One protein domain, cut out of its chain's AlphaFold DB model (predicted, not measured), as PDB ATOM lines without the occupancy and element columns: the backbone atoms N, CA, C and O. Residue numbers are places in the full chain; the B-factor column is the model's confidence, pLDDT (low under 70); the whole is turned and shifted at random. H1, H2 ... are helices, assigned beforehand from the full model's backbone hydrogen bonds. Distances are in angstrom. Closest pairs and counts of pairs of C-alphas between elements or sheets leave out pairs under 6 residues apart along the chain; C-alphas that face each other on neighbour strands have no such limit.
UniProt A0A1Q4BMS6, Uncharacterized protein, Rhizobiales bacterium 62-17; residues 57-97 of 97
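This is residues 57 to 97 of the 97 residues of an uncharacterized protein of Rhizobiales bacterium 62-17 (UniProt A0A1Q4BMS6). Two helices make an open V, with the tight link of residues 79 to 82 at its corner; residues 57 to 64 form a hook at the far end of H1, and residues 87 to 97 stick out at the far end of the other arm. The printed part has 41 residues with two named helices, H1 then H2, and no named strand; its class is all helix. It is loose, with a radius of gyration of the C-alphas of 12.3 A, and flat, spanning 32 by 27 by 12 A.

Pro 57 has its C-alpha at (-57.922, 24.590, -107.258). H1, residues 65 to 78, starts at C-alpha 65 (-51.210, 24.445, -118.825) and is 19.8 A long from first to last C-alpha. H2, residues 83 to 90, is 10.2 A long and ends at C-alpha 90 (-51.272, 11.270, -107.839).

H1 and H2 are apart, but only just: their closest C-alphas are 8.4 A apart. In H1 and H2 every O i to N i+4 pair is within hydrogen-bond range.

The two C-alphas farthest apart, those of Ala 78 and Arg 97, are 32.8 A apart. The printed part has no cut. The model's confidence is low, under 70, at residues 93 to 97.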
ATOM      1  N   PRO A  57     -58.554  23.500-108.008       90.56
ATOM      2  CA  PRO A  57     -57.922  24.590-107.258       90.56
ATOM      3  C   PRO A  57     -57.926  25.922-108.021       90.56
ATOM      4  O   PRO A  57     -57.749  26.976-107.415       90.56
ATOM      5  N   VAL A  58     -58.127  25.877-109.342       92.06
ATOM      6  CA  VAL A  58     -58.161  27.027-110.253       92.06
ATOM      7  C   VAL A  58     -59.266  26.847-111.297       92.06
ATOM      8  O   VAL A  58     -59.674  25.720-111.586       92.06
ATOM      9  N   ASP A  59     -59.728  27.948-111.896       90.31
ATOM     10  CA  ASP A  59     -60.593  27.892-113.079       90.31
ATOM     11  C   ASP A  59     -59.751  27.534-114.314       90.31
ATOM     12  O   ASP A  59     -58.867  28.288-114.727       90.31
ATOM     13  N   THR A  60     -60.036  26.382-114.921       87.38
ATOM     14  CA  THR A  60     -59.293  25.846-116.074       87.38
ATOM     15  C   THR A  60     -59.470  26.660-117.355       87.38
ATOM     16  O   THR A  60     -58.773  26.417-118.338       87.38
ATOM     17  N   ARG A  61     -60.391  27.628-117.367       91.31
ATOM     18  CA  ARG A  61     -60.556  28.593-118.464       91.31
ATOM     19  C   ARG A  61     -59.637  29.802-118.316       91.31
ATOM     20  O   ARG A  61     -59.420  30.503-119.299       91.31
ATOM     21  N   LEU A  62     -59.160  30.066-117.098       91.00
ATOM     22  CA  LEU A  62     -58.369  31.248-116.753       91.00
ATOM     23  C   LEU A  62     -56.893  30.928-116.515       91.00
ATOM     24  O   LEU A  62     -56.070  31.824-116.650       91.00
ATOM     25  N   VAL A  63     -56.564  29.679-116.175       93.88
ATOM     26  CA  VAL A  63     -55.183  29.219-115.987       93.88
ATOM     27  C   VAL A  63     -54.825  28.220-117.079       93.88
ATOM     28  O   VAL A  63     -55.459  27.169-117.201       93.88
ATOM     29  N   ASN A  64     -53.801  28.538-117.869       93.88
ATOM     30  CA  ASN A  64     -53.322  27.650-118.924       93.88
ATOM     31  C   ASN A  64     -52.350  26.580-118.386       93.88
ATOM     32  O   ASN A  64     -51.859  26.641-117.257       93.88
ATOM     33  N   ALA A  65     -52.060  25.571-119.215       93.12
ATOM     34  CA  ALA A  65     -51.210  24.445-118.825       93.12
ATOM     35  C   ALA A  65     -49.790  24.873-118.409       93.12
ATOM     36  O   ALA A  65     -49.222  24.292-117.485       93.12
ATOM     37  N   THR A  66     -49.225  25.891-119.060       95.56
ATOM     38  CA  THR A  66     -47.881  26.395-118.756       95.56
ATOM     39  C   THR A  66     -47.847  27.051-117.382       95.56
ATOM     40  O   THR A  66     -46.993  26.710-116.568       95.56
ATOM     41  N   GLU A  67     -48.799  27.939-117.091       94.88
ATOM     42  CA  GLU A  67     -48.927  28.599-115.784       94.88
ATOM     43  C   GLU A  67     -49.108  27.575-114.661       94.88
ATOM     44  O   GLU A  67     -48.423  27.638-113.637       94.88
ATOM     45  N   ALA A  68     -49.974  26.580-114.884       95.00
ATOM     46  CA  ALA A  68     -50.211  25.507-113.930       95.00
ATOM     47  C   ALA A  68     -48.934  24.700-113.640       95.00
ATOM     48  O   ALA A  68     -48.611  24.459-112.477       95.00
ATOM     49  N   VAL A  69     -48.181  24.310-114.675       94.62
ATOM     50  CA  VAL A  69     -46.932  23.547-114.512       94.62
ATOM     51  C   VAL A  69     -45.851  24.380-113.824       94.62
ATOM     52  O   VAL A  69     -45.171  23.861-112.940       94.62
ATOM     53  N   VAL A  70     -45.711  25.668-114.155       96.06
ATOM     54  CA  VAL A  70     -44.753  26.568-113.488       96.06
ATOM     55  C   VAL A  70     -45.042  26.648-111.988       96.06
ATOM     56  O   VAL A  70     -44.136  26.429-111.179       96.06
ATOM     57  N   ALA A  71     -46.301  26.891-111.610       95.00
ATOM     58  CA  ALA A  71     -46.705  26.973-110.209       95.00
ATOM     59  C   ALA A  71     -46.539  25.627-109.480       95.00
ATOM     60  O   ALA A  71     -45.987  25.584-108.380       95.00
ATOM     61  N   ALA A  72     -46.947  24.516-110.103       93.62
ATOM     62  CA  ALA A  72     -46.810  23.181-109.525       93.62
ATOM     63  C   ALA A  72     -45.339  22.808-109.281       93.62
ATOM     64  O   ALA A  72     -44.980  22.387-108.180       93.62
ATOM     65  N   CYS A  73     -44.460  23.020-110.265       93.69
ATOM     66  CA  CYS A  73     -43.030  22.761-110.116       93.69
ATOM     67  C   CYS A  73     -42.373  23.680-109.078       93.69
ATOM     68  O   CYS A  73     -41.447  23.253-108.386       93.69
ATOM     69  N   ALA A  74     -42.822  24.933-108.951       95.12
ATOM     70  CA  ALA A  74     -42.355  25.829-107.898       95.12
ATOM     71  C   ALA A  74     -42.729  25.297-106.506       95.12
ATOM     72  O   ALA A  74     -41.855  25.215-105.647       95.12
ATOM     73  N   LEU A  75     -43.977  24.861-106.308       94.81
ATOM     74  CA  LEU A  75     -44.439  24.288-105.041       94.81
ATOM     75  C   LEU A  75     -43.681  23.010-104.673       94.81
ATOM     76  O   LEU A  75     -43.172  22.914-103.561       94.81
ATOM     77  N   ILE A  76     -43.553  22.066-105.611       93.81
ATOM     78  CA  ILE A  76     -42.823  20.803-105.410       93.81
ATOM     79  C   ILE A  76     -41.384  21.077-104.954       93.81
ATOM     80  O   ILE A  76     -40.934  20.499-103.969       93.81
ATOM     81  N   ARG A  77     -40.678  21.999-105.625       92.88
ATOM     82  CA  ARG A  77     -39.302  22.369-105.250       92.88
ATOM     83  C   ARG A  77     -39.229  23.103-103.914       92.88
ATOM     84  O   ARG A  77     -38.296  22.867-103.157       92.88
ATOM     85  N   ALA A  78     -40.187  23.981-103.620       95.50
ATOM     86  CA  ALA A  78     -40.190  24.776-102.394       95.50
ATOM     87  C   ALA A  78     -40.335  23.923-101.124       95.50
ATOM     88  O   ALA A  78     -39.834  24.314-100.073       95.50
ATOM     89  N   VAL A  79     -41.006  22.771-101.219       93.75
ATOM     90  CA  VAL A  79     -41.186  21.833-100.097       93.75
ATOM     91  C   VAL A  79     -40.311  20.579-100.198       93.75
ATOM     92  O   VAL A  79     -40.544  19.630 -99.458       93.75
ATOM     93  N   ASP A  80     -39.327  20.576-101.105       92.19
ATOM     94  CA  ASP A  80     -38.412  19.451-101.360       92.19
ATOM     95  C   ASP A  80     -39.137  18.108-101.589       92.19
ATOM     96  O   ASP A  80     -38.733  17.047-101.113       92.19
ATOM     97  N   LEU A  81     -40.263  18.149-102.311       92.31
ATOM     98  CA  LEU A  81     -41.054  16.957-102.592       92.31
ATOM     99  C   LEU A  81     -40.423  16.190-103.761       92.31
ATOM    100  O   LEU A  81     -40.289  16.713-104.871       92.31
ATOM    101  N   ASN A  82     -40.054  14.931-103.537       88.56
ATOM    102  CA  ASN A  82     -39.481  14.111-104.601       88.56
ATOM    103  C   ASN A  82     -40.574  13.561-105.543       88.56
ATOM    104  O   ASN A  82     -41.753  13.465-105.195       88.56
ATOM    105  N   MET A  83     -40.183  13.165-106.760       83.62
ATOM    106  CA  MET A  83     -41.143  12.683-107.766       83.62
ATOM    107  C   MET A  83     -41.844  11.371-107.385       83.62
ATOM    108  O   MET A  83     -42.932  11.101-107.890       83.62
ATOM    109  N   PHE A  84     -41.241  10.552-106.516       87.12
ATOM    110  CA  PHE A  84     -41.867   9.317-106.049       87.12
ATOM    111  C   PHE A  84     -43.042   9.634-105.122       87.12
ATOM    112  O   PHE A  84     -44.120   9.076-105.314       87.12
ATOM    113  N   ASP A  85     -42.881  10.584-104.199       86.88
ATOM    114  CA  ASP A  85     -43.960  11.047-103.321       86.88
ATOM    115  C   ASP A  85     -45.101  11.672-104.131       86.88
ATOM    116  O   ASP A  85     -46.274  11.374-103.894       86.88
ATOM    117  N   VAL A  86     -44.766  12.465-105.156       87.81
ATOM    118  CA  VAL A  86     -45.753  13.008-106.105       87.81
ATOM    119  C   VAL A  86     -46.522  11.881-106.795       87.81
ATOM    120  O   VAL A  86     -47.749  11.932-106.862       87.81
ATOM    121  N   ALA A  87     -45.831  10.850-107.289       86.94
ATOM    122  CA  ALA A  87     -46.464   9.724-107.969       86.94
ATOM    123  C   ALA A  87     -47.370   8.912-107.030       86.94
ATOM    124  O   ALA A  87     -48.451   8.488-107.442       86.94
ATOM    125  N   LEU A  88     -46.972   8.710-105.770       85.56
ATOM    126  CA  LEU A  88     -47.817   8.058-104.767       85.56
ATOM    127  C   LEU A  88     -49.087   8.871-104.497       85.56
ATOM    128  O   LEU A  88     -50.173   8.299-104.414       85.56
ATOM    129  N   TRP A  89     -48.965  10.196-104.408       81.94
ATOM    130  CA  TRP A  89     -50.105  11.076-104.172       81.94
ATOM    131  C   TRP A  89     -51.042  11.168-105.381       81.94
ATOM    132  O   TRP A  89     -52.257  11.140-105.216       81.94
ATOM    133  N   PHE A  90     -50.494  11.215-106.597       81.06
ATOM    134  CA  PHE A  90     -51.272  11.270-107.839       81.06
ATOM    135  C   PHE A  90     -52.099  10.001-108.075       81.06
ATOM    136  O   PHE A  90     -53.204  10.064-108.601       81.06
ATOM    137  N   ASN A  91     -51.574   8.844-107.667       79.00
ATOM    138  CA  ASN A  91     -52.263   7.558-107.782       79.00
ATOM    139  C   ASN A  91     -53.142   7.233-106.567       79.00
ATOM    140  O   ASN A  91     -53.683   6.126-106.481       79.00
ATOM    141  N   ARG A  92     -53.277   8.160-105.608       73.56
ATOM    142  CA  ARG A  92     -54.172   7.963-104.471       73.56
ATOM    143  C   ARG A  92     -55.596   7.782-105.014       73.56
ATOM    144  O   ARG A  92     -56.017   8.586-105.844       73.56
ATOM    145  N   PRO A  93     -56.344   6.748-104.584       67.56
ATOM    146  CA  PRO A  93     -57.722   6.575-105.019       67.56
ATOM    147  C   PRO A  93     -58.512   7.828-104.642       67.56
ATOM    148  O   PRO A  93     -58.663   8.116-103.453       67.56
ATOM    149  N   SER A  94     -58.986   8.585-105.629       62.72
ATOM    150  CA  SER A  94     -59.941   9.652-105.365       62.72
ATOM    151  C   SER A  94     -61.260   8.992-104.969       62.72
ATOM    152  O   SER A  94     -61.736   8.062-105.627       62.72
ATOM    153  N   HIS A  95     -61.862   9.430-103.863       55.78
ATOM    154  CA  HIS A  95     -63.164   8.932-103.398       55.78
ATOM    155  C   HIS A  95     -64.328   9.465-104.252       55.78
ATOM    156  O   HIS A  95     -65.449   9.627-103.775       55.78
ATOM    157  N   THR A  96     -64.080   9.729-105.530       51.75
ATOM    158  CA  THR A  96     -65.074  10.220-106.472       51.75
ATOM    159  C   THR A  96     -65.675   9.013-107.183       51.75
ATOM    160  O   THR A  96     -65.136   8.522-108.175       51.75
ATOM    161  N   ARG A  97     -66.772   8.497-106.624       41.12
ATOM    162  CA  ARG A  97     -67.672   7.557-107.296       41.12
ATOM    163  C   ARG A  97     -68.942   8.277-107.716       41.12
ATOM    164  O   ARG A  97     -69.429   9.093-106.905       41.12
TER     165      ARG A  97